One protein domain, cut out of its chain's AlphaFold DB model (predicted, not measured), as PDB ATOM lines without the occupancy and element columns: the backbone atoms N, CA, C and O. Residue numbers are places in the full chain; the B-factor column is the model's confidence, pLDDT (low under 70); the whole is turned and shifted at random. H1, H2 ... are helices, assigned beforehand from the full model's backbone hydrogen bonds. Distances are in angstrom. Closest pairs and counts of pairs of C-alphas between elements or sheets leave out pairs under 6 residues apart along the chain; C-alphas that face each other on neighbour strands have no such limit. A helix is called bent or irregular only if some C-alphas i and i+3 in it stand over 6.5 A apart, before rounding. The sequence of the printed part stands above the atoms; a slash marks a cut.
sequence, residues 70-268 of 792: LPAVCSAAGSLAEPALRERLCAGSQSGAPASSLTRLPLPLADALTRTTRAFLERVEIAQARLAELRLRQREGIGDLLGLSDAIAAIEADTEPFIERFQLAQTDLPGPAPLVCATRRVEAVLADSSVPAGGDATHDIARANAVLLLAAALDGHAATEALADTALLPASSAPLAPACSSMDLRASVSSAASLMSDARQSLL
ATOM      1  N   LEU A  70      39.933  16.214  -9.488       93.19
ATOM      2  CA  LEU A  70      41.216  16.715  -9.006       93.19
ATOM      3  C   LEU A  70      41.195  18.205  -8.621       93.19
ATOM      4  O   LEU A  70      41.701  18.507  -7.545       93.19
ATOM      5  N   PRO A  71      40.569  19.147  -9.366       91.81
ATOM      6  CA  PRO A  71      40.544  20.557  -8.963       91.81
ATOM      7  C   PRO A  71      39.862  20.803  -7.610       91.81
ATOM      8  O   PRO A  71      40.356  21.600  -6.810       91.81
ATOM      9  N   ALA A  72      38.756  20.102  -7.338       89.94
ATOM     10  CA  ALA A  72      38.034  20.209  -6.073       89.94
ATOM     11  C   ALA A  72      38.813  19.533  -4.934       89.94
ATOM     12  O   ALA A  72      38.947  20.103  -3.852       89.94
ATOM     13  N   VAL A  73      39.409  18.365  -5.188       92.31
ATOM     14  CA  VAL A  73      40.239  17.661  -4.198       92.31
ATOM     15  C   VAL A  73      41.518  18.445  -3.885       92.31
ATOM     16  O   VAL A  73      41.903  18.535  -2.724       92.31
ATOM     17  N   CYS A  74      42.130  19.101  -4.871       92.06
ATOM     18  CA  CYS A  74      43.277  19.989  -4.678       92.06
ATOM     19  C   CYS A  74      42.964  21.142  -3.717       92.06
ATOM     20  O   CYS A  74      43.800  21.466  -2.878       92.06
ATOM     21  N   SER A  75      41.761  21.726  -3.776       87.12
ATOM     22  CA  SER A  75      41.366  22.761  -2.807       87.12
ATOM     23  C   SER A  75      41.175  22.230  -1.381       87.12
ATOM     24  O   SER A  75      41.382  22.981  -0.435       87.12
ATOM     25  N   ALA A  76      40.819  20.949  -1.226       86.19
ATOM     26  CA  ALA A  76      40.493  20.333   0.062       86.19
ATOM     27  C   ALA A  76      41.673  19.603   0.728       86.19
ATOM     28  O   ALA A  76      41.728  19.536   1.944       86.19
ATOM     29  N   ALA A  77      42.594  19.029  -0.048       88.12
ATOM     30  CA  ALA A  77      43.697  18.197   0.450       88.12
ATOM     31  C   ALA A  77      45.078  18.664  -0.039       88.12
ATOM     32  O   ALA A  77      46.102  18.216   0.473       88.12
ATOM     33  N   GLY A  78      45.132  19.577  -1.017       87.62
ATOM     34  CA  GLY A  78      46.378  19.980  -1.669       87.62
ATOM     35  C   GLY A  78      47.393  20.611  -0.721       87.62
ATOM     36  O   GLY A  78      48.585  20.382  -0.886       87.62
ATOM     37  N   SER A  79      46.958  21.365   0.294       88.31
ATOM     38  CA  SER A  79      47.868  22.021   1.248       88.31
ATOM     39  C   SER A  79      48.637  21.044   2.141       88.31
ATOM     40  O   SER A  79      49.706  21.409   2.621       88.31
ATOM     41  N   LEU A  80      48.099  19.837   2.351       89.06
ATOM     42  CA  LEU A  80      48.669  18.798   3.212       89.06
ATOM     43  C   LEU A  80      49.617  17.854   2.457       89.06
ATOM     44  O   LEU A  80      50.367  17.123   3.087       89.06
ATOM     45  N   ALA A  81      49.583  17.856   1.125       90.62
ATOM     46  CA  ALA A  81      50.382  16.960   0.296       90.62
ATOM     47  C   ALA A  81      51.819  17.449   0.075       90.62
ATOM     48  O   ALA A  81      52.139  18.629   0.260       90.62
ATOM     49  N   GLU A  82      52.677  16.545  -0.404       93.06
ATOM     50  CA  GLU A  82      54.058  16.877  -0.751       93.06
ATOM     51  C   GLU A  82      54.128  17.998  -1.801       93.06
ATOM     52  O   GLU A  82      53.371  17.974  -2.781       93.06
ATOM     53  N   PRO A  83      55.073  18.953  -1.674       89.62
ATOM     54  CA  PRO A  83      55.209  20.058  -2.620       89.62
ATOM     55  C   PRO A  83      55.341  19.594  -4.072       89.62
ATOM     56  O   PRO A  83      54.661  20.134  -4.938       89.62
ATOM     57  N   ALA A  84      56.132  18.549  -4.334       88.88
ATOM     58  CA  ALA A  84      56.330  18.013  -5.680       88.88
ATOM     59  C   ALA A  84      55.033  17.449  -6.290       88.88
ATOM     60  O   ALA A  84      54.745  17.682  -7.465       88.88
ATOM     61  N   LEU A  85      54.224  16.744  -5.490       92.12
ATOM     62  CA  LEU A  85      52.940  16.201  -5.928       92.12
ATOM     63  C   LEU A  85      51.921  17.327  -6.153       92.12
ATOM     64  O   LEU A  85      51.266  17.383  -7.197       92.12
ATOM     65  N   ARG A  86      51.840  18.269  -5.207       90.25
ATOM     66  CA  ARG A  86      50.972  19.450  -5.271       90.25
ATOM     67  C   ARG A  86      51.287  20.323  -6.481       90.25
ATOM     68  O   ARG A  86      50.375  20.727  -7.192       90.25
ATOM     69  N   GLU A  87      52.556  20.600  -6.748       89.69
ATOM     70  CA  GLU A  87      52.973  21.398  -7.904       89.69
ATOM     71  C   GLU A  87      52.638  20.713  -9.230       89.69
ATOM     72  O   GLU A  87      52.339  21.390 -10.207       89.69
ATOM     73  N   ARG A  88      52.654  19.377  -9.286       90.31
ATOM     74  CA  ARG A  88      52.349  18.631 -10.513       90.31
ATOM     75  C   ARG A  88      50.856  18.430 -10.748       90.31
ATOM     76  O   ARG A  88      50.437  18.447 -11.903       90.31
ATOM     77  N   LEU A  89      50.070  18.238  -9.689       91.25
ATOM     78  CA  LEU A  89      48.637  17.934  -9.781       91.25
ATOM     79  C   LEU A  89      47.733  19.159  -9.568       91.25
ATOM     80  O   LEU A  89      46.656  19.225 -10.155       91.25
ATOM     81  N   CYS A  90      48.169  20.141  -8.777       90.62
ATOM     82  CA  CYS A  90      47.344  21.262  -8.316       90.62
ATOM     83  C   CYS A  90      47.815  22.643  -8.813       90.62
ATOM     84  O   CYS A  90      47.323  23.654  -8.320       90.62
ATOM     85  N   ALA A  91      48.717  22.713  -9.804       78.06
ATOM     86  CA  ALA A  91      49.377  23.946 -10.275       78.06
ATOM     87  C   ALA A  91      48.448  25.114 -10.681       78.06
ATOM     88  O   ALA A  91      48.915  26.239 -10.845       78.06
ATOM     89  N   GLY A  92      47.150  24.861 -10.887       68.38
ATOM     90  CA  GLY A  92      46.152  25.856 -11.296       68.38
ATOM     91  C   GLY A  92      45.022  26.100 -10.292       68.38
ATOM     92  O   GLY A  92      44.122  26.884 -10.590       68.38
ATOM     93  N   SER A  93      45.034  25.444  -9.129       71.06
ATOM     94  CA  SER A  93      43.987  25.581  -8.112       71.06
ATOM     95  C   SER A  93      44.444  26.529  -7.007       71.06
ATOM     96  O   SER A  93      45.523  26.358  -6.448       71.06
ATOM     97  N   GLN A  94      43.621  27.527  -6.671       62.09
ATOM     98  CA  GLN A  94      43.867  28.357  -5.490       62.09
ATOM     99  C   GLN A  94      43.751  27.474  -4.243       62.09
ATOM    100  O   GLN A  94      42.728  26.815  -4.043       62.09
ATOM    101  N   SER A  95      44.807  27.435  -3.430       56.75
ATOM    102  CA  SER A  95      44.783  26.754  -2.136       56.75
ATOM    103  C   SER A  95      43.685  27.371  -1.271       56.75
ATOM    104  O   SER A  95      43.718  28.571  -0.995       56.75
ATOM    105  N   GLY A  96      42.703  26.560  -0.876       59.25
ATOM    106  CA  GLY A  96      41.716  26.945   0.129       59.25
ATOM    107  C   GLY A  96      42.349  27.090   1.517       59.25
ATOM    108  O   GLY A  96      43.554  26.894   1.691       59.25
ATOM    109  N   ALA A  97      41.528  27.435   2.512       57.41
ATOM    110  CA  ALA A  97      41.935  27.464   3.918       57.41
ATOM    111  C   ALA A  97      42.617  26.139   4.337       57.41
ATOM    112  O   ALA A  97      42.259  25.090   3.796       57.41
ATOM    113  N   PRO A  98      43.585  26.162   5.277       58.91
ATOM    114  CA  PRO A  98      44.316  24.966   5.688       58.91
ATOM    115  C   PRO A  98      43.344  23.883   6.159       58.91
ATOM    116  O   PRO A  98      42.580  24.080   7.106       58.91
ATOM    117  N   ALA A  99      43.357  22.751   5.461       60.22
ATOM    118  CA  ALA A  99      42.490  21.632   5.771       60.22
ATOM    119  C   ALA A  99      42.887  20.983   7.100       60.22
ATOM    120  O   ALA A  99      44.068  20.782   7.385       60.22
ATOM    121  N   SER A 100      41.882  20.652   7.909       64.12
ATOM    122  CA  SER A 100      42.031  19.778   9.073       64.12
ATOM    123  C   SER A 100      42.406  18.361   8.613       64.12
ATOM    124  O   SER A 100      42.125  17.997   7.471       64.12
ATOM    125  N   SER A 101      43.031  17.572   9.493       73.19
ATOM    126  CA  SER A 101      43.475  16.195   9.215       73.19
ATOM    127  C   SER A 101      42.457  15.361   8.413       73.19
ATOM    128  O   SER A 101      41.252  15.350   8.685       73.19
ATOM    129  N   LEU A 102      42.952  14.649   7.395       83.75
ATOM    130  CA  LEU A 102      42.138  13.815   6.509       83.75
ATOM    131  C   LEU A 102      41.837  12.476   7.191       83.75
ATOM    132  O   LEU A 102      42.675  11.580   7.217       83.75
ATOM    133  N   THR A 103      40.626  12.337   7.723       85.19
ATOM    134  CA  THR A 103      40.127  11.087   8.332       85.19
ATOM    135  C   THR A 103      39.111  10.356   7.451       85.19
ATOM    136  O   THR A 103      38.761   9.209   7.714       85.19
ATOM    137  N   ARG A 104      38.613  11.012   6.396       89.25
ATOM    138  CA  ARG A 104      37.646  10.467   5.432       89.25
ATOM    139  C   ARG A 104      37.918  11.016   4.039       89.25
ATOM    140  O   ARG A 104      38.570  12.051   3.889       89.25
ATOM    141  N   LEU A 105      37.400  10.329   3.021       91.88
ATOM    142  CA  LEU A 105      37.457  10.820   1.648       91.88
ATOM    143  C   LEU A 105      36.748  12.181   1.547       91.88
ATOM    144  O   LEU A 105      35.635  12.326   2.063       91.88
ATOM    145  N   PRO A 106      37.341  13.172   0.856       92.94
ATOM    146  CA  PRO A 106      36.647  14.412   0.547       92.94
ATOM    147  C   PRO A 106      35.346  14.129  -0.209       92.94
ATOM    148  O   PRO A 106      35.343  13.353  -1.167       92.94
ATOM    149  N   LEU A 107      34.257  14.800   0.179       91.75
ATOM    150  CA  LEU A 107      32.931  14.611  -0.422       91.75
ATOM    151  C   LEU A 107      32.941  14.669  -1.968       91.75
ATOM    152  O   LEU A 107      32.380  13.763  -2.582       91.75
ATOM    153  N   PRO A 108      33.647  15.618  -2.629       91.25
ATOM    154  CA  PRO A 108      33.701  15.655  -4.093       91.25
ATOM    155  C   PRO A 108      34.296  14.389  -4.724       91.25
ATOM    156  O   PRO A 108      33.892  14.004  -5.823       91.25
ATOM    157  N   LEU A 109      35.249  13.742  -4.044       94.69
ATOM    158  CA  LEU A 109      35.876  12.507  -4.506       94.69
ATOM    159  C   LEU A 109      34.947  11.309  -4.294       94.69
ATOM    160  O   LEU A 109      34.761  10.527  -5.222       94.69
ATOM    161  N   ALA A 110      34.315  11.199  -3.122       94.56
ATOM    162  CA  ALA A 110      33.346  10.139  -2.827       94.56
ATOM    163  C   ALA A 110      32.145  10.161  -3.800       94.56
ATOM    164  O   ALA A 110      31.759   9.126  -4.355       94.56
ATOM    165  N   ASP A 111      31.613  11.352  -4.097       94.12
ATOM    166  CA  ASP A 111      30.532  11.541  -5.073       94.12
ATOM    167  C   ASP A 111      30.970  11.185  -6.499       94.12
ATOM    168  O   ASP A 111      30.201  10.624  -7.289       94.12
ATOM    169  N   ALA A 112      32.205  11.531  -6.872       94.94
ATOM    170  CA  ALA A 112      32.753  11.200  -8.181       94.94
ATOM    171  C   ALA A 112      32.991   9.687  -8.331       94.94
ATOM    172  O   ALA A 112      32.647   9.120  -9.369       94.94
ATOM    173  N   LEU A 113      33.497   9.011  -7.296       95.12
ATOM    174  CA  LEU A 113      33.668   7.556  -7.275       95.12
ATOM    175  C   LEU A 113      32.324   6.839  -7.423       95.12
ATOM    176  O   LEU A 113      32.171   6.006  -8.312       95.12
ATOM    177  N   THR A 114      31.315   7.249  -6.651       94.06
ATOM    178  CA  THR A 114      29.963   6.670  -6.720       94.06
ATOM    179  C   THR A 114      29.345   6.820  -8.112       94.06
ATOM    180  O   THR A 114      28.806   5.861  -8.670       94.06
ATOM    181  N   ARG A 115      29.444   8.014  -8.716       94.00
ATOM    182  CA  ARG A 115      28.954   8.252 -10.087       94.00
ATOM    183  C   ARG A 115      29.717   7.440 -11.127       94.00
ATOM    184  O   ARG A 115      29.105   6.941 -12.063       94.00
ATOM    185  N   THR A 116      31.026   7.288 -10.950       94.25
ATOM    186  CA  THR A 116      31.873   6.493 -11.847       94.25
ATOM    187  C   THR A 116      31.499   5.018 -11.791       94.25
ATOM    188  O   THR A 116      31.265   4.417 -12.833       94.25
ATOM    189  N   THR A 117      31.357   4.445 -10.596       92.69
ATOM    190  CA  THR A 117      30.888   3.067 -10.419       92.69
ATOM    191  C   THR A 117      29.539   2.840 -11.095       92.69
ATOM    192  O   THR A 117      29.395   1.903 -11.878       92.69
ATOM    193  N   ARG A 118      28.568   3.733 -10.860       92.44
ATOM    194  CA  ARG A 118      27.249   3.650 -11.501       92.44
ATOM    195  C   ARG A 118      27.352   3.687 -13.027       92.44
ATOM    196  O   ARG A 118      26.709   2.883 -13.684       92.44
ATOM    197  N   ALA A 119      28.192   4.562 -13.578       91.88
ATOM    198  CA  ALA A 119      28.409   4.678 -15.020       91.88
ATOM    199  C   ALA A 119      28.942   3.386 -15.672       91.88
ATOM    200  O   ALA A 119      28.616   3.100 -16.824       91.88
ATOM    201  N   PHE A 120      29.752   2.596 -14.957       91.44
ATOM    202  CA  PHE A 120      30.205   1.288 -15.441       91.44
ATOM    203  C   PHE A 120      29.115   0.213 -15.346       91.44
ATOM    204  O   PHE A 120      28.967  -0.582 -16.272       91.44
ATOM    205  N   LEU A 121      28.357   0.194 -14.247       90.69
ATOM    206  CA  LEU A 121      27.355  -0.845 -13.983       90.69
ATOM    207  C   LEU A 121      26.066  -0.660 -14.790       90.69
ATOM    208  O   LEU A 121      25.509  -1.649 -15.255       90.69
ATOM    209  N   GLU A 122      25.641   0.583 -15.037       89.94
ATOM    210  CA  GLU A 122      24.375   0.915 -15.714       89.94
ATOM    211  C   GLU A 122      24.197   0.143 -17.030       89.94
ATOM    212  O   GLU A 122      23.134  -0.408 -17.309       89.94
ATOM    213  N   ARG A 123      25.260   0.038 -17.836       86.12
ATOM    214  CA  ARG A 123      25.205  -0.695 -19.106       86.12
ATOM    215  C   ARG A 123      24.992  -2.198 -18.909       86.12
ATOM    216  O   ARG A 123      24.220  -2.795 -19.657       86.12
ATOM    217  N   VAL A 124      25.689  -2.798 -17.945       88.38
ATOM    218  CA  VAL A 124      25.588  -4.236 -17.652       88.38
ATOM    219  C   VAL A 124      24.204  -4.557 -17.100       88.38
ATOM    220  O   VAL A 124      23.581  -5.511 -17.554       88.38
ATOM    221  N   GLU A 125      23.684  -3.722 -16.200       89.94
ATOM    222  CA  GLU A 125      22.343  -3.875 -15.627       89.94
ATOM    223  C   GLU A 125      21.251  -3.814 -16.706       89.94
ATOM    224  O   GLU A 125      20.378  -4.682 -16.753       89.94
ATOM    225  N   ILE A 126      21.329  -2.846 -17.632       89.50
ATOM    226  CA  ILE A 126      20.389  -2.735 -18.761       89.50
ATOM    227  C   ILE A 126      20.460  -3.979 -19.662       89.50
ATOM    228  O   ILE A 126      19.421  -4.518 -20.056       89.50
ATOM    229  N   ALA A 127      21.668  -4.452 -19.984       88.06
ATOM    230  CA  ALA A 127      21.860  -5.639 -20.816       88.06
ATOM    231  C   ALA A 127      21.312  -6.906 -20.138       88.06
ATOM    232  O   ALA A 127      20.580  -7.674 -20.762       88.06
ATOM    233  N   GLN A 128      21.590  -7.094 -18.846       90.81
ATOM    234  CA  GLN A 128      21.097  -8.228 -18.061       90.81
ATOM    235  C   GLN A 128      19.572  -8.220 -17.926       90.81
ATOM    236  O   GLN A 128      18.945  -9.266 -18.100       90.81
ATOM    237  N   ALA A 129      18.959  -7.058 -17.683       92.38
ATOM    238  CA  ALA A 129      17.504  -6.924 -17.637       92.38
ATOM    239  C   ALA A 129      16.861  -7.317 -18.977       92.38
ATOM    240  O   ALA A 129      15.880  -8.065 -19.009       92.38
ATOM    241  N   ARG A 130      17.458  -6.883 -20.097       92.06
ATOM    242  CA  ARG A 130      16.981  -7.244 -21.436       92.06
ATOM    243  C   ARG A 130      17.165  -8.732 -21.740       92.06
ATOM    244  O   ARG A 130      16.259  -9.347 -22.297       92.06
ATOM    245  N   LEU A 131      18.295  -9.323 -21.355       92.75
ATOM    246  CA  LEU A 131      18.530 -10.764 -21.485       92.75
ATOM    247  C   LEU A 131      17.534 -11.577 -20.657       92.75
ATOM    248  O   LEU A 131      17.018 -12.581 -21.144       92.75
ATOM    249  N   ALA A 132      17.226 -11.146 -19.431       93.31
ATOM    250  CA  ALA A 132      16.234 -11.801 -18.585       93.31
ATOM    251  C   ALA A 132      14.842 -11.786 -19.236       93.31
ATOM    252  O   ALA A 132      14.180 -12.824 -19.271       93.31
ATOM    253  N   GLU A 133      14.438 -10.650 -19.815       94.44
ATOM    254  CA  GLU A 133      13.184 -10.514 -20.565       94.44
ATOM    255  C   GLU A 133      13.146 -11.443 -21.792       94.44
ATOM    256  O   GLU A 133      12.181 -12.183 -21.980       94.44
ATOM    257  N   LEU A 134      14.196 -11.446 -22.621       93.06
ATOM    258  CA  LEU A 134      14.251 -12.275 -23.831       93.06
ATOM    259  C   LEU A 134      14.271 -13.773 -23.504       93.06
ATOM    260  O   LEU A 134      13.536 -14.544 -24.118       93.06
ATOM    261  N   ARG A 135      15.046 -14.185 -22.493       94.50
ATOM    262  CA  ARG A 135      15.090 -15.576 -22.013       94.50
ATOM    263  C   ARG A 135      13.775 -16.010 -21.368       94.50
ATOM    264  O   ARG A 135      13.484 -17.204 -21.345       94.50
ATOM    265  N   LEU A 136      13.000 -15.088 -20.795       94.50
ATOM    266  CA  LEU A 136      11.651 -15.385 -20.308       94.50
ATOM    267  C   LEU A 136      10.708 -15.650 -21.491       94.50
ATOM    268  O   LEU A 136      10.113 -16.722 -21.545       94.50
ATOM    269  N   ARG A 137      10.674 -14.760 -22.494       92.56
ATOM    270  CA  ARG A 137       9.866 -14.953 -23.716       92.56
ATOM    271  C   ARG A 137      10.222 -16.237 -24.467       92.56
ATOM    272  O   ARG A 137       9.333 -16.929 -24.953       92.56
ATOM    273  N   GLN A 138      11.512 -16.573 -24.528       92.25
ATOM    274  CA  GLN A 138      11.997 -17.813 -25.133       92.25
ATOM    275  C   GLN A 138      11.505 -19.050 -24.367       92.25
ATOM    276  O   GLN A 138      11.078 -20.018 -24.991       92.25
ATOM    277  N   ARG A 139      11.514 -19.012 -23.025       93.00
ATOM    278  CA  ARG A 139      10.977 -20.090 -22.171       93.00
ATOM    279  C   ARG A 139       9.465 -20.251 -22.306       93.00
ATOM    280  O   ARG A 139       8.973 -21.370 -22.244       93.00
ATOM    281  N   GLU A 140       8.746 -19.151 -22.499       93.69
ATOM    282  CA  GLU A 140       7.289 -19.139 -22.671       93.69
ATOM    283  C   GLU A 140       6.845 -19.472 -24.107       93.69
ATOM    284  O   GLU A 140       5.653 -19.633 -24.358       93.69
ATOM    285  N   GLY A 141       7.780 -19.593 -25.058       88.25
ATOM    286  CA  GLY A 141       7.462 -19.883 -26.459       88.25
ATOM    287  C   GLY A 141       6.801 -18.717 -27.205       88.25
ATOM    288  O   GLY A 141       6.124 -18.937 -28.206       88.25
ATOM    289  N   ILE A 142       6.954 -17.480 -26.720       84.06
ATOM    290  CA  ILE A 142       6.251 -16.308 -27.253       84.06
ATOM    291  C   ILE A 142       7.113 -15.607 -28.311       84.06
ATOM    292  O   ILE A 142       8.059 -14.890 -27.980       84.06
ATOM    293  N   GLY A 143       6.728 -15.742 -29.583       84.38
ATOM    294  CA  GLY A 143       7.357 -15.070 -30.727       84.38
ATOM    295  C   GLY A 143       8.242 -15.989 -31.572       84.38
ATOM    296  O   GLY A 143       8.150 -17.211 -31.490       84.38
ATOM    297  N   ASP A 144       9.089 -15.392 -32.414       89.38
ATOM    298  CA  ASP A 144      10.063 -16.126 -33.226       89.38
ATOM    299  C   ASP A 144      11.264 -16.551 -32.367       89.38
ATOM    300  O   ASP A 144      12.111 -15.731 -32.005       89.38
ATOM    301  N   LEU A 145      11.325 -17.838 -32.023       84.25
ATOM    302  CA  LEU A 145      12.377 -18.412 -31.180       84.25
ATOM    303  C   LEU A 145      13.778 -18.256 -31.780       84.25
ATOM    304  O   LEU A 145      14.735 -18.099 -31.020       84.25
ATOM    305  N   LEU A 146      13.900 -18.278 -33.113       85.00
ATOM    306  CA  LEU A 146      15.183 -18.095 -33.786       85.00
ATOM    307  C   LEU A 146      15.639 -16.639 -33.643       85.00
ATOM    308  O   LEU A 146      16.724 -16.388 -33.125       85.00
ATOM    309  N   GLY A 147      14.759 -15.682 -33.957       84.38
ATOM    310  CA  GLY A 147      15.025 -14.257 -33.755       84.38
ATOM    311  C   GLY A 147      15.308 -13.875 -32.294       84.38
ATOM    312  O   GLY A 147      16.140 -13.004 -32.035       84.38
ATOM    313  N   LEU A 148      14.669 -14.535 -31.318       85.38
ATOM    314  CA  LEU A 148      14.978 -14.358 -29.891       85.38
ATOM    315  C   LEU A 148      16.366 -14.900 -29.529       85.38
ATOM    316  O   LEU A 148      17.095 -14.235 -28.794       85.38
ATOM    317  N   SER A 149      16.733 -16.078 -30.041       85.75
ATOM    318  CA  SER A 149      18.059 -16.668 -29.829       85.75
ATOM    319  C   SER A 149      19.163 -15.792 -30.424       85.75
ATOM    320  O   SER A 149      20.161 -15.534 -29.755       85.75
ATOM    321  N   ASP A 150      18.956 -15.273 -31.636       85.62
ATOM    322  CA  ASP A 150      19.893 -14.362 -32.298       85.62
ATOM    323  C   ASP A 150      20.039 -13.044 -31.524       85.62
ATOM    324  O   ASP A 150      21.147 -12.537 -31.349       85.62
ATOM    325  N   ALA A 151      18.937 -12.501 -30.994       85.19
ATOM    326  CA  ALA A 151      18.967 -11.296 -30.168       85.19
ATOM    327  C   ALA A 151      19.690 -11.512 -28.827       85.19
ATOM    328  O   ALA A 151      20.421 -10.627 -28.382       85.19
ATOM    329  N   ILE A 152      19.505 -12.673 -28.188       87.19
ATOM    330  CA  ILE A 152      20.235 -13.056 -26.969       87.19
ATOM    331  C   ILE A 152      21.733 -13.147 -27.271       87.19
ATOM    332  O   ILE A 152      22.523 -12.482 -26.602       87.19
ATOM    333  N   ALA A 153      22.107 -13.893 -28.313       85.44
ATOM    334  CA  ALA A 153      23.499 -14.062 -28.719       85.44
ATOM    335  C   ALA A 153      24.163 -12.722 -29.082       85.44
ATOM    336  O   ALA A 153      25.309 -12.485 -28.710       85.44
ATOM    337  N   ALA A 154      23.442 -11.817 -29.751       81.25
ATOM    338  CA  ALA A 154      23.940 -10.483 -30.076       81.25
ATOM    339  C   ALA A 154      24.200  -9.629 -28.823       81.25
ATOM    340  O   ALA A 154      25.239  -8.979 -28.731       81.25
ATOM    341  N   ILE A 155      23.293  -9.645 -27.837       84.19
ATOM    342  CA  ILE A 155      23.484  -8.891 -26.588       84.19
ATOM    343  C   ILE A 155      24.649  -9.467 -25.775       84.19
ATOM    344  O   ILE A 155      25.426  -8.699 -25.207       84.19
ATOM    345  N   GLU A 156      24.796 -10.792 -25.717       87.19
ATOM    346  CA  GLU A 156      25.920 -11.447 -25.035       87.19
ATOM    347  C   GLU A 156      27.255 -11.116 -25.712       87.19
ATOM    348  O   GLU A 156      28.182 -10.664 -25.037       87.19
ATOM    349  N   ALA A 157      27.322 -11.227 -27.043       81.81
ATOM    350  CA  ALA A 157      28.503 -10.874 -27.831       81.81
ATOM    351  C   ALA A 157      28.919  -9.400 -27.662       81.81
ATOM    352  O   ALA A 157      30.109  -9.088 -27.683       81.81
ATOM    353  N   ASP A 158      27.955  -8.500 -27.445       80.25
ATOM    354  CA  ASP A 158      28.201  -7.079 -27.182       80.25
ATOM    355  C   ASP A 158      28.536  -6.769 -25.709       80.25
ATOM    356  O   ASP A 158      29.107  -5.716 -25.419       80.25
ATOM    357  N   THR A 159      28.153  -7.617 -24.751       85.12
ATOM    358  CA  THR A 159      28.285  -7.308 -23.313       85.12
ATOM    359  C   THR A 159      29.526  -7.945 -22.696       85.12
ATOM    360  O   THR A 159      30.195  -7.299 -21.888       85.12
ATOM    361  N   GLU A 160      29.886  -9.162 -23.100       86.75
ATOM    362  CA  GLU A 160      31.020  -9.888 -22.515       86.75
ATOM    363  C   GLU A 160      32.359  -9.146 -22.676       86.75
ATOM    364  O   GLU A 160      33.040  -8.916 -21.672       86.75
ATOM    365  N   PRO A 161      32.718  -8.610 -23.863       84.88
ATOM    366  CA  PRO A 161      33.999  -7.924 -24.008       84.88
ATOM    367  C   PRO A 161      34.042  -6.586 -23.246       84.88
ATOM    368  O   PRO A 161      35.123  -6.093 -22.925       84.88
ATOM    369  N   PHE A 162      32.887  -5.987 -22.922       86.00
ATOM    370  CA  PHE A 162      32.819  -4.829 -22.024       86.00
ATOM    371  C   PHE A 162      33.166  -5.217 -20.588       86.00
ATOM    372  O   PHE A 162      33.955  -4.526 -19.935       86.00
ATOM    373  N   ILE A 163      32.583  -6.321 -20.114       88.25
ATOM    374  CA  ILE A 163      32.826  -6.876 -18.782       88.25
ATOM    375  C   ILE A 163      34.302  -7.253 -18.630       88.25
ATOM    376  O   ILE A 163      34.914  -6.887 -17.625       88.25
ATOM    377  N   GLU A 164      34.890  -7.908 -19.632       87.00
ATOM    378  CA  GLU A 164      36.308  -8.273 -19.643       87.00
ATOM    379  C   GLU A 164      37.217  -7.036 -19.677       87.00
ATOM    380  O   GLU A 164      38.091  -6.885 -18.820       87.00
ATOM    381  N   ARG A 165      36.983  -6.106 -20.617       85.31
ATOM    382  CA  ARG A 165      37.818  -4.903 -20.801       85.31
ATOM    383  C   ARG A 165      37.897  -4.047 -19.543       85.31
ATOM    384  O   ARG A 165      38.972  -3.548 -19.214       85.31
ATOM    385  N   PHE A 166      36.771  -3.857 -18.857       88.81
ATOM    386  CA  PHE A 166      36.702  -3.035 -17.646       88.81
ATOM    387  C   PHE A 166      36.727  -3.848 -16.346       88.81
ATOM    388  O   PHE A 166      36.567  -3.270 -15.273       88.81
ATOM    389  N   GLN A 167      36.983  -5.157 -16.428       88.50
ATOM    390  CA  GLN A 167      37.168  -6.054 -15.283       88.50
ATOM    391  C   GLN A 167      35.984  -6.023 -14.295       88.50
ATOM    392  O   GLN A 167      36.171  -5.841 -13.090       88.50
ATOM    393  N   LEU A 168      34.761  -6.178 -14.817       87.19
ATOM    394  CA  LEU A 168      33.503  -6.112 -14.054       87.19
ATOM    395  C   LEU A 168      33.022  -7.480 -13.522       87.19
ATOM    396  O   LEU A 168      32.123  -7.517 -12.691       87.19
ATOM    397  N   ALA A 169      33.601  -8.598 -13.977       67.19
ATOM    398  CA  ALA A 169      33.094  -9.960 -13.730       67.19
ATOM    399  C   ALA A 169      33.273 -10.496 -12.293       67.19
ATOM    400  O   ALA A 169      32.903 -11.634 -12.008       67.19
ATOM    401  N   GLN A 170      33.878  -9.733 -11.384       64.44
ATOM    402  CA  GLN A 170      34.139 -10.215 -10.029       64.44
ATOM    403  C   GLN A 170      32.882 -10.040  -9.171       64.44
ATOM    404  O   GLN A 170      32.546  -8.924  -8.785       64.44
ATOM    405  N   THR A 171      32.207 -11.153  -8.863       59.56
ATOM    406  CA  THR A 171      30.905 -11.222  -8.162       59.56
ATOM    407  C   THR A 171      30.843 -10.472  -6.826       59.56
ATOM    408  O   THR A 171      29.752 -10.140  -6.372       59.56
ATOM    409  N   ASP A 172      31.992 -10.157  -6.224       66.75
ATOM    410  CA  ASP A 172      32.091  -9.560  -4.888       66.75
ATOM    411  C   ASP A 172      32.414  -8.048  -4.898       66.75
ATOM    412  O   ASP A 172      32.581  -7.431  -3.835       66.75
ATOM    413  N   LEU A 173      32.552  -7.421  -6.077       76.00
ATOM    414  CA  LEU A 173      32.936  -6.010  -6.206       76.00
ATOM    415  C   LEU A 173      31.851  -5.172  -6.904       76.00
ATOM    416  O   LEU A 173      31.448  -5.487  -8.021       76.00
ATOM    417  N   PRO A 174      31.422  -4.041  -6.310       80.31
ATOM    418  CA  PRO A 174      30.476  -3.132  -6.944       80.31
ATOM    419  C   PRO A 174      31.202  -2.212  -7.940       80.31
ATOM    420  O   PRO A 174      31.332  -1.016  -7.691       80.31
ATOM    421  N   GLY A 175      31.734  -2.754  -9.041       87.31
ATOM    422  CA  GLY A 175      32.380  -1.980 -10.110       87.31
ATOM    423  C   GLY A 175      33.755  -2.515 -10.547       87.31
ATOM    424  O   GLY A 175      34.145  -3.606 -10.136       87.31
ATOM    425  N   PRO A 176      34.509  -1.755 -11.370       91.38
ATOM    426  CA  PRO A 176      35.803  -2.187 -11.903       91.38
ATOM    427  C   PRO A 176      36.815  -2.516 -10.807       91.38
ATOM    428  O   PRO A 176      37.104  -1.664  -9.957       91.38
ATOM    429  N   ALA A 177      37.414  -3.708 -10.870       89.75
ATOM    430  CA  ALA A 177      38.329  -4.178  -9.831       89.75
ATOM    431  C   ALA A 177      39.472  -3.186  -9.509       89.75
ATOM    432  O   ALA A 177      39.638  -2.861  -8.329       89.75
ATOM    433  N   PRO A 178      40.195  -2.592 -10.488       91.44
ATOM    434  CA  PRO A 178      41.275  -1.647 -10.185       91.44
ATOM    435  C   PRO A 178      40.801  -0.415  -9.402       91.44
ATOM    436  O   PRO A 178      41.459   0.015  -8.453       91.44
ATOM    437  N   LEU A 179      39.634   0.129  -9.762       92.81
ATOM    438  CA  LEU A 179      39.078   1.325  -9.131       92.81
ATOM    439  C   LEU A 179      38.578   1.035  -7.712       92.81
ATOM    440  O   LEU A 179      38.851   1.809  -6.790       92.81
ATOM    441  N   VAL A 180      37.876  -0.085  -7.521       91.38
ATOM    442  CA  VAL A 180      37.373  -0.497  -6.204       91.38
ATOM    443  C   VAL A 180      38.537  -0.810  -5.261       91.38
ATOM    444  O   VAL A 180      38.517  -0.379  -4.108       91.38
ATOM    445  N   CYS A 181      39.582  -1.487  -5.744       91.12
ATOM    446  CA  CYS A 181      40.762  -1.787  -4.937       91.12
ATOM    447  C   CYS A 181      41.534  -0.525  -4.533       91.12
ATOM    448  O   CYS A 181      41.893  -0.393  -3.362       91.12
ATOM    449  N   ALA A 182      41.738   0.423  -5.456       92.69
ATOM    450  CA  ALA A 182      42.370   1.703  -5.135       92.69
ATOM    451  C   ALA A 182      41.557   2.481  -4.086       92.69
ATOM    452  O   ALA A 182      42.113   2.967  -3.103       92.69
ATOM    453  N   THR A 183      40.232   2.531  -4.251       93.81
ATOM    454  CA  THR A 183      39.320   3.219  -3.323       93.81
ATOM    455  C   THR A 183      39.384   2.615  -1.926       93.81
ATOM    456  O   THR A 183      39.682   3.325  -0.969       93.81
ATOM    457  N   ARG A 184      39.202   1.292  -1.807       91.06
ATOM    458  CA  ARG A 184      39.226   0.594  -0.513       91.06
ATOM    459  C   ARG A 184      40.572   0.728   0.196       91.06
ATOM    460  O   ARG A 184      40.600   0.840   1.417       91.06
ATOM    461  N   ARG A 185      41.692   0.740  -0.539       90.44
ATOM    462  CA  ARG A 185      43.017   0.961   0.064       90.44
ATOM    463  C   ARG A 185      43.168   2.366   0.630       90.44
ATOM    464  O   ARG A 185      43.675   2.512   1.737       90.44
ATOM    465  N   VAL A 186      42.712   3.386  -0.093       92.25
ATOM    466  CA  VAL A 186      42.748   4.771   0.398       92.25
ATOM    467  C   VAL A 186      41.808   4.948   1.590       92.25
ATOM    468  O   VAL A 186      42.192   5.566   2.575       92.25
ATOM    469  N   GLU A 187      40.615   4.353   1.563       91.31
ATOM    470  CA  GLU A 187      39.700   4.353   2.711       91.31
ATOM    471  C   GLU A 187      40.305   3.658   3.933       91.31
ATOM    472  O   GLU A 187      40.239   4.208   5.028       91.31
ATOM    473  N   ALA A 188      40.955   2.503   3.757       88.62
ATOM    474  CA  ALA A 188      41.637   1.795   4.841       88.62
ATOM    475  C   ALA A 188      42.763   2.637   5.463       88.62
ATOM    476  O   ALA A 188      42.898   2.689   6.681       88.62
ATOM    477  N   VAL A 189      43.530   3.347   4.633       88.94
ATOM    478  CA  VAL A 189      44.586   4.281   5.060       88.94
ATOM    479  C   VAL A 189      44.037   5.467   5.865       88.94
ATOM    480  O   VAL A 189      44.683   5.942   6.804       88.94
ATOM    481  N   LEU A 190      42.856   5.966   5.493       88.94
ATOM    482  CA  LEU A 190      42.189   7.075   6.183       88.94
ATOM    483  C   LEU A 190      41.510   6.622   7.481       88.94
ATOM    484  O   LEU A 190      41.483   7.379   8.447       88.94
ATOM    485  N   ALA A 191      40.988   5.393   7.503       85.38
ATOM    486  CA  ALA A 191      40.330   4.791   8.658       85.38
ATOM    487  C   ALA A 191      41.315   4.263   9.716       85.38
ATOM    488  O   ALA A 191      40.903   4.001  10.850       85.38
ATOM    489  N   ASP A 192      42.597   4.104   9.369       80.19
ATOM    490  CA  ASP A 192      43.613   3.606  10.290       80.19
ATOM    491  C   ASP A 192      43.735   4.523  11.518       80.19
ATOM    492  O   ASP A 192      44.217   5.655  11.462       80.19
ATOM    493  N   SER A 193      43.236   4.018  12.641       67.06
ATOM    494  CA  SER A 193      43.150   4.737  13.911       67.06
ATOM    495  C   SER A 193      44.372   4.486  14.802       67.06
ATOM    496  O   SER A 193      44.421   4.994  15.918       67.06
ATOM    497  N   SER A 194      45.350   3.697  14.331       65.81
ATOM    498  CA  SER A 194      46.568   3.350  15.078       65.81
ATOM    499  C   SER A 194      47.518   4.537  15.303       65.81
ATOM    500  O   SER A 194      48.416   4.452  16.140       65.81
ATOM    501  N   VAL A 195      47.277   5.669  14.627       58.28
ATOM    502  CA  VAL A 195      48.016   6.928  14.787       58.28
ATOM    503  C   VAL A 195      47.042   8.037  15.219       58.28
ATOM    504  O   VAL A 195      46.100   8.335  14.478       58.28
ATOM    505  N   PRO A 196      47.217   8.657  16.405       56.66
ATOM    506  CA  PRO A 196      46.315   9.698  16.892       56.66
ATOM    507  C   PRO A 196      46.314  10.925  15.968       56.66
ATOM    508  O   PRO A 196      47.361  11.383  15.504       56.66
ATOM    509  N   ALA A 197      45.120  11.473  15.721       53.81
ATOM    510  CA  ALA A 197      44.928  12.676  14.918       53.81
ATOM    511  C   ALA A 197      45.739  13.849  15.505       53.81
ATOM    512  O   ALA A 197      45.473  14.288  16.623       53.81
ATOM    513  N   GLY A 198      46.722  14.347  14.747       55.34
ATOM    514  CA  GLY A 198      47.543  15.506  15.119       55.34
ATOM    515  C   GLY A 198      48.949  15.215  15.662       55.34
ATOM    516  O   GLY A 198      49.584  16.143  16.155       55.34
ATOM    517  N   GLY A 199      49.447  13.971  15.589       54.66
ATOM    518  CA  GLY A 199      50.769  13.606  16.129       54.66
ATOM    519  C   GLY A 199      51.946  13.559  15.140       54.66
ATOM    520  O   GLY A 199      53.079  13.774  15.562       54.66
ATOM    521  N   ASP A 200      51.723  13.290  13.847       69.06
ATOM    522  CA  ASP A 200      52.816  13.063  12.887       69.06
ATOM    523  C   ASP A 200      52.498  13.645  11.499       69.06
ATOM    524  O   ASP A 200      51.710  13.091  10.730       69.06
ATOM    525  N   ALA A 201      53.144  14.769  11.169       76.19
ATOM    526  CA  ALA A 201      52.994  15.465   9.887       76.19
ATOM    527  C   ALA A 201      53.271  14.548   8.681       76.19
ATOM    528  O   ALA A 201      52.684  14.724   7.616       76.19
ATOM    529  N   THR A 202      54.121  13.537   8.859       82.88
ATOM    530  CA  THR A 202      54.479  12.551   7.832       82.88
ATOM    531  C   THR A 202      53.280  11.692   7.425       82.88
ATOM    532  O   THR A 202      53.076  11.418   6.240       82.88
ATOM    533  N   HIS A 203      52.444  11.307   8.393       83.38
ATOM    534  CA  HIS A 203      51.245  10.503   8.155       83.38
ATOM    535  C   HIS A 203      50.147  11.304   7.449       83.38
ATOM    536  O   HIS A 203      49.517  10.798   6.516       83.38
ATOM    537  N   ASP A 204      49.949  12.565   7.837       85.88
ATOM    538  CA  ASP A 204      48.987  13.454   7.178       85.88
ATOM    539  C   ASP A 204      49.393  13.751   5.723       85.88
ATOM    540  O   ASP A 204      48.539  13.739   4.831       85.88
ATOM    541  N   ILE A 205      50.698  13.910   5.460       90.25
ATOM    542  CA  ILE A 205      51.249  14.039   4.102       90.25
ATOM    543  C   ILE A 205      50.980  12.777   3.277       90.25
ATOM    544  O   ILE A 205      50.474  12.866   2.156       90.25
ATOM    545  N   ALA A 206      51.260  11.593   3.827       90.12
ATOM    546  CA  ALA A 206      51.052  10.324   3.133       90.12
ATOM    547  C   ALA A 206      49.563  10.078   2.799       90.12
ATOM    548  O   ALA A 206      49.228   9.632   1.696       90.12
ATOM    549  N   ARG A 207      48.648  10.431   3.714       91.12
ATOM    550  CA  ARG A 207      47.189  10.390   3.488       91.12
ATOM    551  C   ARG A 207      46.750  11.368   2.402       91.12
ATOM    552  O   ARG A 207      45.990  10.992   1.509       91.12
ATOM    553  N   ALA A 208      47.246  12.604   2.443       91.94
ATOM    554  CA  ALA A 208      46.947  13.615   1.431       91.94
ATOM    555  C   ALA A 208      47.450  13.200   0.039       91.94
ATOM    556  O   ALA A 208      46.717  13.325  -0.945       91.94
ATOM    557  N   ASN A 209      48.654  12.628  -0.036       94.31
ATOM    558  CA  ASN A 209      49.212  12.068  -1.262       94.31
ATOM    559  C   ASN A 209      48.320  10.957  -1.834       94.31
ATOM    560  O   ASN A 209      47.986  10.995  -3.018       94.31
ATOM    561  N   ALA A 210      47.882  10.008  -1.001       94.00
ATOM    562  CA  ALA A 210      47.004   8.914  -1.416       94.00
ATOM    563  C   ALA A 210      45.653   9.420  -1.967       94.00
ATOM    564  O   ALA A 210      45.191   8.951  -3.008       94.00
ATOM    565  N   VAL A 211      45.050  10.426  -1.320       95.06
ATOM    566  CA  VAL A 211      43.794  11.054  -1.770       95.06
ATOM    567  C   VAL A 211      43.969  11.800  -3.099       95.06
ATOM    568  O   VAL A 211      43.140  11.648  -3.999       95.06
ATOM    569  N   LEU A 212      45.044  12.581  -3.261       95.00
ATOM    570  CA  LEU A 212      45.326  13.292  -4.516       95.00
ATOM    571  C   LEU A 212      45.619  12.333  -5.667       95.00
ATOM    572  O   LEU A 212      45.154  12.556  -6.784       95.00
ATOM    573  N   LEU A 213      46.362  11.262  -5.402       96.12
ATOM    574  CA  LEU A 213      46.675  10.243  -6.394       96.12
ATOM    575  C   LEU A 213      45.431   9.445  -6.804       96.12
ATOM    576  O   LEU A 213      45.262   9.182  -7.992       96.12
ATOM    577  N   LEU A 214      44.508   9.147  -5.880       96.62
ATOM    578  CA  LEU A 214      43.209   8.554  -6.221       96.62
ATOM    579  C   LEU A 214      42.349   9.500  -7.069       96.62
ATOM    580  O   LEU A 214      41.742   9.062  -8.043       96.62
ATOM    581  N   ALA A 215      42.321  10.796  -6.749       95.81
ATOM    582  CA  ALA A 215      41.623  11.789  -7.569       95.81
ATOM    583  C   ALA A 215      42.247  11.911  -8.971       95.81
ATOM    584  O   ALA A 215      41.533  11.944  -9.973       95.81
ATOM    585  N   ALA A 216      43.579  11.910  -9.059       95.00
ATOM    586  CA  ALA A 216      44.305  11.920 -10.325       95.00
ATOM    587  C   ALA A 216      44.074  10.628 -11.129       95.00
ATOM    588  O   ALA A 216      43.933  10.682 -12.352       95.00
ATOM    589  N   ALA A 217      43.977   9.474 -10.462       95.69
ATOM    590  CA  ALA A 217      43.599   8.209 -11.080       95.69
ATOM    591  C   ALA A 217      42.164   8.248 -11.614       95.69
ATOM    592  O   ALA A 217      41.945   7.914 -12.774       95.69
ATOM    593  N   LEU A 218      41.203   8.743 -10.828       95.19
ATOM    594  CA  LEU A 218      39.809   8.903 -11.252       95.19
ATOM    595  C   LEU A 218      39.673   9.813 -12.484       95.19
ATOM    596  O   LEU A 218      38.823   9.605 -13.355       95.19
ATOM    597  N   ASP A 219      40.539  10.813 -12.590       92.94
ATOM    598  CA  ASP A 219      40.602  11.727 -13.728       92.94
ATOM    599  C   ASP A 219      41.364  11.156 -14.936       92.94
ATOM    600  O   ASP A 219      41.349  11.762 -16.009       92.94
ATOM    601  N   GLY A 220      41.986   9.978 -14.803       90.56
ATOM    602  CA  GLY A 220      42.809   9.358 -15.845       90.56
ATOM    603  C   GLY A 220      44.084  10.153 -16.140       90.56
ATOM    604  O   GLY A 220      44.520  10.243 -17.289       90.56
ATOM    605  N   HIS A 221      44.655  10.813 -15.129       91.00
ATOM    606  CA  HIS A 221      45.808  11.690 -15.293       91.00
ATOM    607  C   HIS A 221      47.077  10.883 -15.624       91.00
ATOM    608  O   HIS A 221      47.493  10.006 -14.874       91.00
ATOM    609  N   ALA A 222      47.738  11.196 -16.744       85.44
ATOM    610  CA  ALA A 222      48.862  10.396 -17.254       85.44
ATOM    611  C   ALA A 222      50.100  10.380 -16.337       85.44
ATOM    612  O   ALA A 222      50.913   9.469 -16.419       85.44
ATOM    613  N   ALA A 223      50.260  11.387 -15.472       88.69
ATOM    614  CA  ALA A 223      51.384  11.444 -14.536       88.69
ATOM    615  C   ALA A 223      51.178  10.598 -13.268       88.69
ATOM    616  O   ALA A 223      52.097  10.510 -12.464       88.69
ATOM    617  N   THR A 224      49.990  10.021 -13.055       91.81
ATOM    618  CA  THR A 224      49.644   9.350 -11.794       91.81
ATOM    619  C   THR A 224      50.584   8.195 -11.466       91.81
ATOM    620  O   THR A 224      50.999   8.086 -10.321       91.81
ATOM    621  N   GLU A 225      50.971   7.384 -12.455       91.06
ATOM    622  CA  GLU A 225      51.911   6.270 -12.270       91.06
ATOM    623  C   GLU A 225      53.278   6.763 -11.777       91.06
ATOM    624  O   GLU A 225      53.693   6.440 -10.667       91.06
ATOM    625  N   ALA A 226      53.915   7.653 -12.544       90.44
ATOM    626  CA  ALA A 226      55.223   8.207 -12.197       90.44
ATOM    627  C   ALA A 226      55.221   8.957 -10.852       90.44
ATOM    628  O   ALA A 226      56.223   8.965 -10.144       90.44
ATOM    629  N   LEU A 227      54.104   9.601 -10.495       93.25
ATOM    630  CA  LEU A 227      53.963  10.293  -9.214       93.25
ATOM    631  C   LEU A 227      53.744   9.318  -8.053       93.25
ATOM    632  O   LEU A 227      54.333   9.519  -6.994       93.25
ATOM    633  N   ALA A 228      52.950   8.262  -8.244       91.56
ATOM    634  CA  ALA A 228      52.757   7.210  -7.247       91.56
ATOM    635  C   ALA A 228      54.061   6.449  -6.954       91.56
ATOM    636  O   ALA A 228      54.248   5.960  -5.839       91.56
ATOM    637  N   ASP A 229      54.977   6.392  -7.925       90.25
ATOM    638  CA  ASP A 229      56.291   5.779  -7.745       90.25
ATOM    639  C   ASP A 229      57.211   6.543  -6.791       90.25
ATOM    640  O   ASP A 229      58.011   5.938  -6.068       90.25
ATOM    641  N   THR A 230      57.094   7.869  -6.786       91.25
ATOM    642  CA  THR A 230      57.974   8.761  -6.022       91.25
ATOM    643  C   THR A 230      57.340   9.314  -4.752       91.25
ATOM    644  O   THR A 230      58.066   9.791  -3.887       91.25
ATOM    645  N   ALA A 231      56.010   9.301  -4.651       90.25
ATOM    646  CA  ALA A 231      55.291   9.891  -3.530       90.25
ATOM    647  C   ALA A 231      55.457   9.068  -2.249       90.25
ATOM    648  O   ALA A 231      55.444   7.832  -2.276       90.25
ATOM    649  N   LEU A 232      55.509   9.761  -1.113       91.12
ATOM    650  CA  LEU A 232      55.348   9.124   0.188       91.12
ATOM    651  C   LEU A 232      53.926   8.556   0.301       91.12
ATOM    652  O   LEU A 232      52.948   9.308   0.307       91.12
ATOM    653  N   LEU A 233      53.821   7.228   0.375       87.62
ATOM    654  CA  LEU A 233      52.566   6.491   0.491       87.62
ATOM    655  C   LEU A 233      52.553   5.652   1.780       87.62
ATOM    656  O   LEU A 233      53.574   5.058   2.129       87.62
ATOM    657  N   PRO A 234      51.412   5.568   2.478       81.75
ATOM    658  CA  PRO A 234      51.301   4.799   3.711       81.75
ATOM    659  C   PRO A 234      51.257   3.291   3.433       81.75
ATOM    660  O   PRO A 234      50.650   2.835   2.460       81.75
ATOM    661  N   ALA A 235      51.874   2.504   4.316       73.50
ATOM    662  CA  ALA A 235      51.787   1.049   4.281       73.50
ATOM    663  C   ALA A 235      50.445   0.601   4.883       73.50
ATOM    664  O   ALA A 235      50.198   0.813   6.065       73.50
ATOM    665  N   SER A 236      49.563  -0.014   4.089       66.06
ATOM    666  CA  SER A 236      48.297  -0.559   4.600       66.06
ATOM    667  C   SER A 236      48.447  -2.041   4.964       66.06
ATOM    668  O   SER A 236      48.726  -2.851   4.078       66.06
ATOM    669  N   SER A 237      48.183  -2.411   6.217       61.09
ATOM    670  CA  SER A 237      48.119  -3.807   6.692       61.09
ATOM    671  C   SER A 237      46.686  -4.348   6.829       61.09
ATOM    672  O   SER A 237      46.493  -5.494   7.234       61.09
ATOM    673  N   ALA A 238      45.672  -3.541   6.493       66.50
ATOM    674  CA  ALA A 238      44.270  -3.913   6.653       66.50
ATOM    675  C   ALA A 238      43.869  -5.092   5.736       66.50
ATOM    676  O   ALA A 238      44.230  -5.094   4.553       66.50
ATOM    677  N   PRO A 239      43.090  -6.069   6.243       62.47
ATOM    678  CA  PRO A 239      42.583  -7.168   5.433       62.47
ATOM    679  C   PRO A 239      41.642  -6.626   4.350       62.47
ATOM    680  O   PRO A 239      40.605  -6.028   4.635       62.47
ATOM    681  N   LEU A 240      42.027  -6.826   3.091       69.75
ATOM    682  CA  LEU A 240      41.243  -6.463   1.912       69.75
ATOM    683  C   LEU A 240      40.535  -7.698   1.346       69.75
ATOM    684  O   LEU A 240      40.931  -8.833   1.607       69.75
ATOM    685  N   ALA A 241      39.506  -7.467   0.526       70.69
ATOM    686  CA  ALA A 241      38.869  -8.536  -0.238       70.69
ATOM    687  C   ALA A 241      39.919  -9.339  -1.039       70.69
ATOM    688  O   ALA A 241      40.888  -8.735  -1.516       70.69
ATOM    689  N   PRO A 242      39.724 -10.657  -1.250       73.69
ATOM    690  CA  PRO A 242      40.706 -11.523  -1.912       73.69
ATOM    691  C   PRO A 242      41.183 -10.962  -3.258       73.69
ATOM    692  O   PRO A 242      42.378 -10.959  -3.545       73.69
ATOM    693  N   ALA A 243      40.262 -10.369  -4.022       73.75
ATOM    694  CA  ALA A 243      40.508  -9.706  -5.300       73.75
ATOM    695  C   ALA A 243      41.513  -8.534  -5.264       73.75
ATOM    696  O   ALA A 243      42.162  -8.251  -6.266       73.75
ATOM    697  N   CYS A 244      41.649  -7.844  -4.127       79.88
ATOM    698  CA  CYS A 244      42.522  -6.677  -3.965       79.88
ATOM    699  C   CYS A 244      43.819  -6.992  -3.201       79.88
ATOM    700  O   CYS A 244      44.654  -6.104  -3.001       79.88
ATOM    701  N   SER A 245      43.981  -8.238  -2.747       76.38
ATOM    702  CA  SER A 245      45.103  -8.663  -1.903       76.38
ATOM    703  C   SER A 245      46.455  -8.622  -2.628       76.38
ATOM    704  O   SER A 245      47.472  -8.342  -2.001       76.38
ATOM    705  N   SER A 246      46.462  -8.815  -3.951       77.19
ATOM    706  CA  SER A 246      47.670  -8.894  -4.784       77.19
ATOM    707  C   SER A 246      48.213  -7.546  -5.278       77.19
ATOM    708  O   SER A 246      49.350  -7.491  -5.739       77.19
ATOM    709  N   MET A 247      47.438  -6.459  -5.196       79.56
ATOM    710  CA  MET A 247      47.837  -5.136  -5.700       79.56
ATOM    711  C   MET A 247      48.070  -4.181  -4.548       79.56
ATOM    712  O   MET A 247      47.103  -3.887  -3.858       79.56
ATOM    713  N   ASP A 248      49.281  -3.651  -4.364       87.00
ATOM    714  CA  ASP A 248      49.558  -2.599  -3.378       87.00
ATOM    715  C   ASP A 248      48.873  -1.248  -3.723       87.00
ATOM    716  O   ASP A 248      48.180  -1.105  -4.737       87.00
ATOM    717  N   LEU A 249      48.991  -0.234  -2.850       88.44
ATOM    718  CA  LEU A 249      48.355   1.077  -3.077       88.44
ATOM    719  C   LEU A 249      48.855   1.743  -4.371       88.44
ATOM    720  O   LEU A 249      48.074   2.336  -5.110       88.44
ATOM    721  N   ARG A 250      50.143   1.601  -4.677       90.81
ATOM    722  CA  ARG A 250      50.771   2.169  -5.872       90.81
ATOM    723  C   ARG A 250      50.243   1.511  -7.149       90.81
ATOM    724  O   ARG A 250      49.763   2.205  -8.046       90.81
ATOM    725  N   ALA A 251      50.274   0.182  -7.210       89.62
ATOM    726  CA  ALA A 251      49.802  -0.601  -8.345       89.62
ATOM    727  C   ALA A 251      48.296  -0.429  -8.570       89.62
ATOM    728  O   ALA A 251      47.863  -0.296  -9.716       89.62
ATOM    729  N   SER A 252      47.498  -0.376  -7.498       90.38
ATOM    730  CA  SER A 252      46.046  -0.183  -7.607       90.38
ATOM    731  C   SER A 252      45.682   1.201  -8.147       90.38
ATOM    732  O   SER A 252      44.869   1.294  -9.065       90.38
ATOM    733  N   VAL A 253      46.318   2.272  -7.664       92.75
ATOM    734  CA  VAL A 253      46.095   3.634  -8.173       92.75
ATOM    735  C   VAL A 253      46.586   3.786  -9.617       92.75
ATOM    736  O   VAL A 253      45.878   4.383 -10.430       92.75
ATOM    737  N   SER A 254      47.749   3.227  -9.973       91.94
ATOM    738  CA  SER A 254      48.251   3.237 -11.358       91.94
ATOM    739  C   SER A 254      47.304   2.486 -12.308       91.94
ATOM    740  O   SER A 254      46.874   3.019 -13.335       91.94
ATOM    741  N   SER A 255      46.863   1.289 -11.910       91.12
ATOM    742  CA  SER A 255      45.905   0.491 -12.682       91.12
ATOM    743  C   SER A 255      44.558   1.205 -12.817       91.12
ATOM    744  O   SER A 255      44.015   1.274 -13.921       91.12
ATOM    745  N   ALA A 256      44.046   1.818 -11.745       93.38
ATOM    746  CA  ALA A 256      42.840   2.642 -11.790       93.38
ATOM    747  C   ALA A 256      43.004   3.852 -12.725       93.38
ATOM    748  O   ALA A 256      42.091   4.153 -13.491       93.38
ATOM    749  N   ALA A 257      44.167   4.511 -12.726       93.56
ATOM    750  CA  ALA A 257      44.456   5.622 -13.629       93.56
ATOM    751  C   ALA A 257      44.449   5.182 -15.098       93.56
ATOM    752  O   ALA A 257      43.874   5.871 -15.944       93.56
ATOM    753  N   SER A 258      45.044   4.025 -15.401       91.12
ATOM    754  CA  SER A 258      45.048   3.456 -16.753       91.12
ATOM    755  C   SER A 258      43.632   3.099 -17.225       91.12
ATOM    756  O   SER A 258      43.225   3.516 -18.311       91.12
ATOM    757  N   LEU A 259      42.841   2.445 -16.364       92.44
ATOM    758  CA  LEU A 259      41.444   2.090 -16.606       92.44
ATOM    759  C   LEU A 259      40.589   3.338 -16.853       92.44
ATOM    760  O   LEU A 259      39.830   3.395 -17.816       92.44
ATOM    761  N   MET A 260      40.714   4.356 -16.001       93.06
ATOM    762  CA  MET A 260      39.939   5.591 -16.120       93.06
ATOM    763  C   MET A 260      40.369   6.434 -17.316       93.06
ATOM    764  O   MET A 260      39.524   7.069 -17.947       93.06
ATOM    765  N   SER A 261      41.655   6.415 -17.670       89.75
ATOM    766  CA  SER A 261      42.143   7.006 -18.915       89.75
ATOM    767  C   SER A 261      41.510   6.314 -20.126       89.75
ATOM    768  O   SER A 261      40.968   7.006 -20.992       89.75
ATOM    769  N   ASP A 262      41.476   4.976 -20.160       87.44
ATOM    770  CA  ASP A 262      40.809   4.225 -21.233       87.44
ATOM    771  C   ASP A 262      39.300   4.503 -21.259       87.44
ATOM    772  O   ASP A 262      38.757   4.869 -22.297       87.44
ATOM    773  N   ALA A 263      38.615   4.462 -20.113       88.75
ATOM    774  CA  ALA A 263      37.182   4.734 -20.011       88.75
ATOM    775  C   ALA A 263      36.817   6.152 -20.480       88.75
ATOM    776  O   ALA A 263      35.894   6.320 -21.278       88.75
ATOM    777  N   ARG A 264      37.573   7.177 -20.064       86.50
ATOM    778  CA  ARG A 264      37.360   8.567 -20.505       86.50
ATOM    779  C   ARG A 264      37.674   8.753 -21.992       86.50
ATOM    780  O   ARG A 264      37.012   9.547 -22.661       86.50
ATOM    781  N   GLN A 265      38.643   8.015 -22.537       84.25
ATOM    782  CA  GLN A 265      38.961   8.040 -23.967       84.25
ATOM    783  C   GLN A 265      38.046   7.139 -24.809       84.25
ATOM    784  O   GLN A 265      37.946   7.363 -26.016       84.25
ATOM    785  N   SER A 266      37.341   6.174 -24.212       83.75
ATOM    786  CA  SER A 266      36.527   5.170 -24.912       83.75
ATOM    787  C   SER A 266      35.437   5.808 -25.772       83.75
ATOM    788  O   SER A 266      35.298   5.465 -26.944       83.75
ATOM    789  N   LEU A 267      34.725   6.810 -25.243       80.50
ATOM    790  CA  LEU A 267      33.694   7.550 -25.975       80.50
ATOM    791  C   LEU A 267      34.290   8.417 -27.095       80.50
ATOM    792  O   LEU A 267      33.684   8.577 -28.153       80.50
ATOM    793  N   LEU A 268      35.481   8.981 -26.895       83.25
ATOM    794  CA  LEU A 268      36.158   9.749 -27.942       83.25
ATOM    795  C   LEU A 268      36.650   8.829 -29.062       83.25
ATOM    796  O   LEU A 268      36.433   9.125 -30.234       83.25
TER     797      LEU A 268
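What this domain is: This is residues 70 to 268 of the 792 residues of the protein "Cell wall polymerase" of Betaproteobacteria bacterium (UniProt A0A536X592). A long helical hairpin of H3b and H4 reaches out from a head of helices gathered round H6, and H3a leads from the head into it. In the head H1, H5, H7 and H8 pack on H6, and H2 folds back beside H1. The printed part has 199 residues, with eight named helices, H1 to H8 in chain order, and no named strand: all helix. It is loose, radius of gyration of the C-alphas 20.5 A, spanning 69 by 36 by 26 A.

Where its parts are: H3, residues 107 to 140, was assigned as one helix by its hydrogen bonds but is bent, C-alphas 120 and 123 being 6.5 A apart. Its arms are H3a, residues 107 to 120, 20.3 A, and H3b, residues 123 to 140, 26.0 A, ending at C-alpha 140 (7.289, -19.139, -22.671). H4 is residues 145 to 165, 30.6 A; H5 177 to 191, 20.6 A; H6 201 to 218, 25.8 A; H7 224 to 230; H8 249 to 268, 29.0 A. H1, residues 70 to 80, begins at C-alpha 70 (41.216, 16.715, -9.006); H2 is residues 83 to 89.

How they stand to each other: The hairpin H3b and H4 touches at Gln 138 and Leu 145, closest C-alphas 6.1 A, at a shallow tilt of 24 degrees, opposite ways. The hub H6 touches five helices, among them H1 (C-alphas of Leu 70 and Ala 215, 5.1 A), H5 (Val 186 and Ala 210, 6.2 A) and H8 (Ala 217 and Ala 257, 3.7 A). H7 and H8 touch at Glu 225 and Ser 254, closest C-alphas 4.8 A. Every O i to N i+4 pair is within hydrogen-bond range in H2, H3a, H3b, H5 and H6; 5 of 7 are in H1, 15 of 17 in H4, 2 of 3 in H7, 14 of 16 in H8.

The domain as a whole: The farthest C-alphas, of Asp 144 and Gly 199, are 70.5 A apart. The printed part has no cut; the links H2 to H3, H4 to H5 and H7 to H8 are long. Mean pLDDT of the printed part is 85.3, with 25 residues under 70, among them 193 to 200.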